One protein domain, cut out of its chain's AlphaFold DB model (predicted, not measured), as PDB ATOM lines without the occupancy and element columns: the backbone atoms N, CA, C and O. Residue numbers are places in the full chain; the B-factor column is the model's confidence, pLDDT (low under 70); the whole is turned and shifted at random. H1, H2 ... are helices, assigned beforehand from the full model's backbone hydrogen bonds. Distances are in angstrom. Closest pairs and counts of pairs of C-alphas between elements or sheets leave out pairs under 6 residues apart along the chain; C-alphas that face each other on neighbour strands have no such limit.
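This is residues 2 to 50 and 83 to 95 of the 266 residues of the protein "Hypothetical protein" of Rotaria sp. Silwood1 (UniProt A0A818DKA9). Three short helices, H1, H2 and H3, are strung out in a row with few contacts between them, H2 in the middle, and residues 37 to 50 fold back beside H2. Residues 83 to 88 of H3 stick out at one end of the row. The printed part has 62 residues with three named helices, in the order H1, H2, H3, and no named strand; the class is all helix, though 26 of the 62 residues are in named elements. It is elongated, 41 by 25 by 21 A, and only just compact, close to loose, with a radius of gyration of the C-alphas of 12.4 A.

Start at H1, residues 9 to 17, and go on to H2, residues 28 to 36: the two are near each other, with 7 pairs of C-alphas within 10 A and the closest 8.1 A apart. Beyond the cut look for H3, residues 83 to 90. H2 and H3 are close but not clearly touching; their closest C-alphas, those of Tyr 33 and Phe 90, are 6.0 A apart. They run the same way at a steep tilt of 62 degrees. H1 and H3 are apart. In H1, H2 and H3 every O i to N i+4 pair is within hydrogen-bond range.

Find C-alpha 9 at (38.262, 7.093, -43.503); from there H1 runs 12.3 A to Lys 17. H2 begins at C-alpha 28, (47.333, 0.273, -40.230), and runs 12.1 A to Gly 36. H3 covers 10.2 A and ends at C-alpha 90, (42.346, -0.019, -28.428).

The two C-alphas farthest apart, those of Gln 3 and Arg 84, are 40.9 A apart. Residues 51 to 82 are not printed; C-alphas 50 and 83 are 22.6 A apart across this cut. The link from H1 to H2 is short, with 10 residues. Mean pLDDT of the printed part is 86.5, with residues 2 and 95 under 70.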
ATOM      1  N   LYS A   2      40.982   8.877 -59.852       62.59
ATOM      2  CA  LYS A   2      40.112   9.641 -58.911       62.59
ATOM      3  C   LYS A   2      38.779   8.975 -58.490       62.59
ATOM      4  O   LYS A   2      38.265   9.312 -57.434       62.59
ATOM      5  N   GLN A   3      38.236   8.045 -59.279       71.88
ATOM      6  CA  GLN A   3      36.947   7.376 -59.046       71.88
ATOM      7  C   GLN A   3      36.862   6.542 -57.753       71.88
ATOM      8  O   GLN A   3      35.779   6.421 -57.197       71.88
ATOM      9  N   PHE A   4      37.980   5.994 -57.261       79.50
ATOM     10  CA  PHE A   4      38.001   5.126 -56.068       79.50
ATOM     11  C   PHE A   4      38.574   5.814 -54.816       79.50
ATOM     12  O   PHE A   4      38.667   5.205 -53.753       79.50
ATOM     13  N   MET A   5      38.957   7.091 -54.924       85.62
ATOM     14  CA  MET A   5      39.498   7.868 -53.807       85.62
ATOM     15  C   MET A   5      38.353   8.424 -52.954       85.62
ATOM     16  O   MET A   5      37.724   9.418 -53.319       85.62
ATOM     17  N   LYS A   6      38.091   7.792 -51.808       88.31
ATOM     18  CA  LYS A   6      37.172   8.314 -50.784       88.31
ATOM     19  C   LYS A   6      37.830   9.467 -50.020       88.31
ATOM     20  O   LYS A   6      39.049   9.485 -49.869       88.31
ATOM     21  N   ARG A   7      37.044  10.441 -49.549       87.75
ATOM     22  CA  ARG A   7      37.577  11.649 -48.883       87.75
ATOM     23  C   ARG A   7      37.894  11.416 -47.410       87.75
ATOM     24  O   ARG A   7      38.858  11.978 -46.904       87.75
ATOM     25  N   ASN A   8      37.089  10.590 -46.744       91.12
ATOM     26  CA  ASN A   8      37.174  10.335 -45.306       91.12
ATOM     27  C   ASN A   8      37.362   8.838 -45.022       91.12
ATOM     28  O   ASN A   8      36.765   7.997 -45.695       91.12
ATOM     29  N   VAL A   9      38.085   8.492 -43.952       91.56
ATOM     30  CA  VAL A   9      38.262   7.093 -43.503       91.56
ATOM     31  C   VAL A   9      36.909   6.409 -43.288       91.56
ATOM     32  O   VAL A   9      36.667   5.322 -43.803       91.56
ATOM     33  N   SER A  10      35.969   7.086 -42.621       91.25
ATOM     34  CA  SER A  10      34.610   6.582 -42.380       91.25
ATOM     35  C   SER A  10      33.790   6.356 -43.658       91.25
ATOM     36  O   SER A  10      32.810   5.618 -43.622       91.25
ATOM     37  N   GLU A  11      34.159   6.984 -44.777       92.56
ATOM     38  CA  GLU A  11      33.549   6.762 -46.094       92.56
ATOM     39  C   GLU A  11      34.139   5.505 -46.754       92.56
ATOM     40  O   GLU A  11      33.381   4.647 -47.197       92.56
ATOM     41  N   GLY A  12      35.468   5.339 -46.728       92.44
ATOM     42  CA  GLY A  12      36.152   4.118 -47.181       92.44
ATOM     43  C   GLY A  12      35.705   2.869 -46.419       92.44
ATOM     44  O   GLY A  12      35.307   1.875 -47.022       92.44
ATOM     45  N   ILE A  13      35.649   2.959 -45.088       92.31
ATOM     46  CA  ILE A  13      35.146   1.896 -44.207       92.31
ATOM     47  C   ILE A  13      33.681   1.541 -44.516       92.31
ATOM     48  O   ILE A  13      33.331   0.360 -44.540       92.31
ATOM     49  N   LYS A  14      32.814   2.528 -44.792       92.12
ATOM     50  CA  LYS A  14      31.423   2.266 -45.206       92.12
ATOM     51  C   LYS A  14      31.355   1.585 -46.573       92.12
ATOM     52  O   LYS A  14      30.647   0.591 -46.690       92.12
ATOM     53  N   ALA A  15      32.123   2.066 -47.549       92.44
ATOM     54  CA  ALA A  15      32.177   1.523 -48.904       92.44
ATOM     55  C   ALA A  15      32.662   0.060 -48.949       92.44
ATOM     56  O   ALA A  15      32.138  -0.736 -49.725       92.44
ATOM     57  N   VAL A  16      33.595  -0.331 -48.071       92.50
ATOM     58  CA  VAL A  16      33.971  -1.746 -47.886       92.50
ATOM     59  C   VAL A  16      32.846  -2.536 -47.204       92.50
ATOM     60  O   VAL A  16      32.446  -3.587 -47.701       92.50
ATOM     61  N   LYS A  17      32.248  -2.015 -46.118       90.81
ATOM     62  CA  LYS A  17      31.106  -2.670 -45.437       90.81
ATOM     63  C   LYS A  17      29.857  -2.826 -46.326       90.81
ATOM     64  O   LYS A  17      29.010  -3.660 -45.995       90.81
ATOM     65  N   SER A  18      29.737  -2.047 -47.407       90.69
ATOM     66  CA  SER A  18      28.666  -2.106 -48.414       90.69
ATOM     67  C   SER A  18      29.077  -2.753 -49.743       90.69
ATOM     68  O   SER A  18      28.299  -2.691 -50.690       90.69
ATOM     69  N   GLN A  19      30.274  -3.349 -49.833       89.50
ATOM     70  CA  GLN A  19      30.803  -4.010 -51.040       89.50
ATOM     71  C   GLN A  19      30.927  -3.100 -52.288       89.50
ATOM     72  O   GLN A  19      31.043  -3.592 -53.405       89.50
ATOM     73  N   GLU A  20      30.965  -1.774 -52.106       89.81
ATOM     74  CA  GLU A  20      31.304  -0.804 -53.163       89.81
ATOM     75  C   GLU A  20      32.813  -0.842 -53.477       89.81
ATOM     76  O   GLU A  20      33.233  -0.655 -54.617       89.81
ATOM     77  N   LEU A  21      33.635  -1.118 -52.457       88.06
ATOM     78  CA  LEU A  21      35.074  -1.343 -52.573       88.06
ATOM     79  C   LEU A  21      35.426  -2.730 -52.027       88.06
ATOM     80  O   LEU A  21      35.041  -3.076 -50.914       88.06
ATOM     81  N   HIS A  22      36.203  -3.509 -52.783       88.06
ATOM     82  CA  HIS A  22      36.686  -4.824 -52.335       88.06
ATOM     83  C   HIS A  22      37.792  -4.717 -51.268       88.06
ATOM     84  O   HIS A  22      37.928  -5.588 -50.413       88.06
ATOM     85  N   ALA A  23      38.581  -3.642 -51.309       89.88
ATOM     86  CA  ALA A  23      39.629  -3.335 -50.342       89.88
ATOM     87  C   ALA A  23      39.770  -1.813 -50.180       89.88
ATOM     88  O   ALA A  23      39.425  -1.048 -51.083       89.88
ATOM     89  N   PHE A  24      40.305  -1.379 -49.041       90.88
ATOM     90  CA  PHE A  24      40.608   0.019 -48.743       90.88
ATOM     91  C   PHE A  24      41.972   0.087 -48.049       90.88
ATOM     92  O   PHE A  24      42.164  -0.544 -47.012       90.88
ATOM     93  N   LEU A  25      42.915   0.820 -48.646       91.06
ATOM     94  CA  LEU A  25      44.258   1.015 -48.103       91.06
ATOM     95  C   LEU A  25      44.297   2.318 -47.300       91.06
ATOM     96  O   LEU A  25      43.947   3.380 -47.815       91.06
ATOM     97  N   TYR A  26      44.726   2.221 -46.046       90.81
ATOM     98  CA  TYR A  26      44.917   3.343 -45.134       90.81
ATOM     99  C   TYR A  26      45.940   2.959 -44.052       90.81
ATOM    100  O   TYR A  26      46.455   1.841 -44.057       90.81
ATOM    101  N   ASP A  27      46.230   3.884 -43.141       90.31
ATOM    102  CA  ASP A  27      47.102   3.675 -41.984       90.31
ATOM    103  C   ASP A  27      46.652   2.473 -41.128       90.31
ATOM    104  O   ASP A  27      45.480   2.359 -40.749       90.31
ATOM    105  N   ALA A  28      47.592   1.571 -40.838       86.94
ATOM    106  CA  ALA A  28      47.333   0.273 -40.230       86.94
ATOM    107  C   ALA A  28      46.731   0.390 -38.823       86.94
ATOM    108  O   ALA A  28      45.729  -0.262 -38.541       86.94
ATOM    109  N   VAL A  29      47.262   1.277 -37.974       87.75
ATOM    110  CA  VAL A  29      46.796   1.438 -36.581       87.75
ATOM    111  C   VAL A  29      45.349   1.947 -36.539       87.75
ATOM    112  O   VAL A  29      44.549   1.529 -35.698       87.75
ATOM    113  N   VAL A  30      44.982   2.811 -37.490       90.06
ATOM    114  CA  VAL A  30      43.614   3.330 -37.638       90.06
ATOM    115  C   VAL A  30      42.665   2.243 -38.157       90.06
ATOM    116  O   VAL A  30      41.528   2.147 -37.691       90.06
ATOM    117  N   LEU A  31      43.115   1.403 -39.094       89.88
ATOM    118  CA  LEU A  31      42.326   0.273 -39.588       89.88
ATOM    119  C   LEU A  31      42.135  -0.813 -38.522       89.88
ATOM    120  O   LEU A  31      41.013  -1.294 -38.373       89.88
ATOM    121  N   ASP A  32      43.165  -1.153 -37.743       87.12
ATOM    122  CA  ASP A  32      43.072  -2.112 -36.636       87.12
ATOM    123  C   ASP A  32      42.079  -1.631 -35.562       87.12
ATOM    124  O   ASP A  32      41.226  -2.406 -35.125       87.12
ATOM    125  N   TYR A  33      42.088  -0.334 -35.219       89.00
ATOM    126  CA  TYR A  33      41.081   0.268 -34.334       89.00
ATOM    127  C   TYR A  33      39.649   0.113 -34.884       89.00
ATOM    128  O   TYR A  33      38.769  -0.422 -34.203       89.00
ATOM    129  N   PHE A  34      39.399   0.505 -36.142       89.19
ATOM    130  CA  PHE A  34      38.074   0.351 -36.763       89.19
ATOM    131  C   PHE A  34      37.664  -1.115 -36.995       89.19
ATOM    132  O   PHE A  34      36.468  -1.397 -37.100       89.19
ATOM    133  N   SER A  35      38.625  -2.040 -37.065       88.88
ATOM    134  CA  SER A  35      38.390  -3.483 -37.164       88.88
ATOM    135  C   SER A  35      38.012  -4.092 -35.811       88.88
ATOM    136  O   SER A  35      37.122  -4.938 -35.757       88.88
ATOM    137  N   GLY A  36      38.644  -3.650 -34.717       86.94
ATOM    138  CA  GLY A  36      38.324  -4.096 -33.358       86.94
ATOM    139  C   GLY A  36      36.976  -3.577 -32.840       86.94
ATOM    140  O   GLY A  36      36.306  -4.247 -32.053       86.94
ATOM    141  N   GLN A  37      36.565  -2.395 -33.306       86.62
ATOM    142  CA  GLN A  37      35.367  -1.681 -32.855       86.62
ATOM    143  C   GLN A  37      34.093  -1.979 -33.689       86.62
ATOM    144  O   GLN A  37      33.050  -1.382 -33.432       86.62
ATOM    145  N   ASP A  38      34.140  -2.870 -34.691       86.75
ATOM    146  CA  ASP A  38      32.986  -3.206 -35.550       86.75
ATOM    147  C   ASP A  38      31.985  -4.155 -34.866       86.75
ATOM    148  O   ASP A  38      32.314  -5.310 -34.635       86.75
ATOM    149  N   ASP A  39      30.728  -3.740 -34.668       83.31
ATOM    150  CA  ASP A  39      29.678  -4.503 -33.949       83.31
ATOM    151  C   ASP A  39      29.429  -5.945 -34.445       83.31
ATOM    152  O   ASP A  39      28.720  -6.720 -33.804       83.31
ATOM    153  N   LYS A  40      29.925  -6.290 -35.641       82.81
ATOM    154  CA  LYS A  40      29.701  -7.580 -36.312       82.81
ATOM    155  C   LYS A  40      30.993  -8.310 -36.701       82.81
ATOM    156  O   LYS A  40      30.895  -9.326 -37.384       82.81
ATOM    157  N   CYS A  41      32.167  -7.795 -36.325       86.31
ATOM    158  CA  CYS A  41      33.489  -8.337 -36.672       86.31
ATOM    159  C   CYS A  41      33.650  -8.735 -38.157       86.31
ATOM    160  O   CYS A  41      34.268  -9.751 -38.474       86.31
ATOM    161  N   ARG A  42      33.054  -7.970 -39.086       85.12
ATOM    162  CA  ARG A  42      33.073  -8.270 -40.534       85.12
ATOM    163  C   ARG A  42      34.252  -7.638 -41.265       85.12
ATOM    164  O   ARG A  42      34.512  -7.989 -42.412       85.12
ATOM    165  N   LEU A  43      34.931  -6.687 -40.629       85.94
ATOM    166  CA  LEU A  43      36.208  -6.164 -41.097       85.94
ATOM    167  C   LEU A  43      37.362  -6.946 -40.470       85.94
ATOM    168  O   LEU A  43      37.288  -7.356 -39.314       85.94
ATOM    169  N   ARG A  44      38.433  -7.105 -41.247       85.50
ATOM    170  CA  ARG A  44      39.726  -7.621 -40.800       85.50
ATOM    171  C   ARG A  44      40.822  -6.929 -41.604       85.50
ATOM    172  O   ARG A  44      40.695  -6.820 -42.824       85.50
ATOM    173  N   VAL A  45      41.889  -6.493 -40.945       86.00
ATOM    174  CA  VAL A  45      43.130  -6.090 -41.627       86.00
ATOM    175  C   VAL A  45      43.815  -7.351 -42.169       86.00
ATOM    176  O   VAL A  45      43.817  -8.393 -41.512       86.00
ATOM    177  N   VAL A  46      44.333  -7.291 -43.397       84.38
ATOM    178  CA  VAL A  46      44.904  -8.449 -44.106       84.38
ATOM    179  C   VAL A  46      46.323  -8.161 -44.588       84.38
ATOM    180  O   VAL A  46      46.615  -7.062 -45.052       84.38
ATOM    181  N   GLY A  47      47.189  -9.174 -44.503       83.25
ATOM    182  CA  GLY A  47      48.622  -9.040 -44.771       83.25
ATOM    183  C   GLY A  47      49.407  -8.462 -43.587       83.25
ATOM    184  O   GLY A  47      48.871  -8.272 -42.497       83.25
ATOM    185  N   ASN A  48      50.693  -8.204 -43.816       82.75
ATOM    186  CA  ASN A  48      51.571  -7.525 -42.863       82.75
ATOM    187  C   ASN A  48      51.554  -6.008 -43.124       82.75
ATOM    188  O   ASN A  48      51.224  -5.566 -44.226       82.75
ATOM    189  N   TRP A  49      51.944  -5.204 -42.132       83.19
ATOM    190  CA  TRP A  49      52.035  -3.750 -42.292       83.19
ATOM    191  C   TRP A  49      53.050  -3.376 -43.387       83.19
ATOM    192  O   TRP A  49      54.217  -3.760 -43.327       83.19
ATOM    193  N   TYR A  50      52.602  -2.608 -44.385       81.38
ATOM    194  CA  TYR A  50      53.411  -2.197 -45.544       81.38
ATOM    195  C   TYR A  50      54.534  -1.204 -45.192       81.38
ATOM    196  O   TYR A  50      55.499  -1.065 -45.938       81.38
ATOM    197  N   GLU A  83      51.663   0.980 -22.825       91.31
ATOM    198  CA  GLU A  83      51.025  -0.299 -23.165       91.31
ATOM    199  C   GLU A  83      49.691  -0.487 -22.417       91.31
ATOM    200  O   GLU A  83      48.727  -1.023 -22.970       91.31
ATOM    201  N   ARG A  84      49.583   0.018 -21.182       93.69
ATOM    202  CA  ARG A  84      48.319   0.082 -20.432       93.69
ATOM    203  C   ARG A  84      47.305   1.013 -21.103       93.69
ATOM    204  O   ARG A  84      46.153   0.613 -21.274       93.69
ATOM    205  N   LEU A  85      47.721   2.210 -21.528       92.81
ATOM    206  CA  LEU A  85      46.881   3.142 -22.289       92.81
ATOM    207  C   LEU A  85      46.458   2.530 -23.630       92.81
ATOM    208  O   LEU A  85      45.281   2.607 -23.980       92.81
ATOM    209  N   ARG A  86      47.371   1.863 -24.349       88.56
ATOM    210  CA  ARG A  86      47.050   1.158 -25.598       88.56
ATOM    211  C   ARG A  86      45.959   0.113 -25.372       88.56
ATOM    212  O   ARG A  86      44.973   0.104 -26.100       88.56
ATOM    213  N   ARG A  87      46.078  -0.725 -24.335       88.38
ATOM    214  CA  ARG A  87      45.023  -1.688 -23.972       88.38
ATOM    215  C   ARG A  87      43.706  -0.992 -23.625       88.38
ATOM    216  O   ARG A  87      42.666  -1.458 -24.074       88.38
ATOM    217  N   PHE A  88      43.728   0.108 -22.873       90.19
ATOM    218  CA  PHE A  88      42.505   0.822 -22.488       90.19
ATOM    219  C   PHE A  88      41.760   1.427 -23.692       90.19
ATOM    220  O   PHE A  88      40.546   1.285 -23.784       90.19
ATOM    221  N   TRP A  89      42.475   2.057 -24.631       88.00
ATOM    222  CA  TRP A  89      41.865   2.766 -25.766       88.00
ATOM    223  C   TRP A  89      41.648   1.913 -27.026       88.00
ATOM    224  O   TRP A  89      40.772   2.241 -27.823       88.00
ATOM    225  N   PHE A  90      42.408   0.827 -27.221       85.19
ATOM    226  CA  PHE A  90      42.346  -0.019 -28.428       85.19
ATOM    227  C   PHE A  90      41.770  -1.430 -28.186       85.19
ATOM    228  O   PHE A  90      41.720  -2.228 -29.124       85.19
ATOM    229  N   THR A  91      41.305  -1.774 -26.976       81.38
ATOM    230  CA  THR A  91      40.568  -3.040 -26.768       81.38
ATOM    231  C   THR A  91      39.137  -2.913 -27.286       81.38
ATOM    232  O   THR A  91      38.228  -2.509 -26.565       81.38
ATOM    233  N   GLY A  92      38.941  -3.288 -28.548       78.12
ATOM    234  CA  GLY A  92      37.620  -3.498 -29.135       78.12
ATOM    235  C   GLY A  92      36.999  -4.849 -28.752       78.12
ATOM    236  O   GLY A  92      37.688  -5.767 -28.303       78.12
ATOM    237  N   ALA A  93      35.687  -4.987 -28.962       73.50
ATOM    238  CA  ALA A  93      34.962  -6.241 -28.725       73.50
ATOM    239  C   ALA A  93      35.400  -7.359 -29.690       73.50
ATOM    240  O   ALA A  93      35.462  -8.530 -29.311       73.50
ATOM    241  N   CYS A  94      35.763  -6.999 -30.923       73.62
ATOM    242  CA  CYS A  94      36.381  -7.918 -31.863       73.62
ATOM    243  C   CYS A  94      37.878  -8.010 -31.568       73.62
ATOM    244  O   CYS A  94      38.662  -7.162 -31.994       73.62
ATOM    245  N   LYS A  95      38.304  -9.085 -30.898       62.84
ATOM    246  CA  LYS A  95      39.712  -9.495 -30.945       62.84
ATOM    247  C   LYS A  95      40.048  -9.901 -32.378       62.84
ATOM    248  O   LYS A  95      39.816 -11.042 -32.773       62.84
TER     249      LYS A  95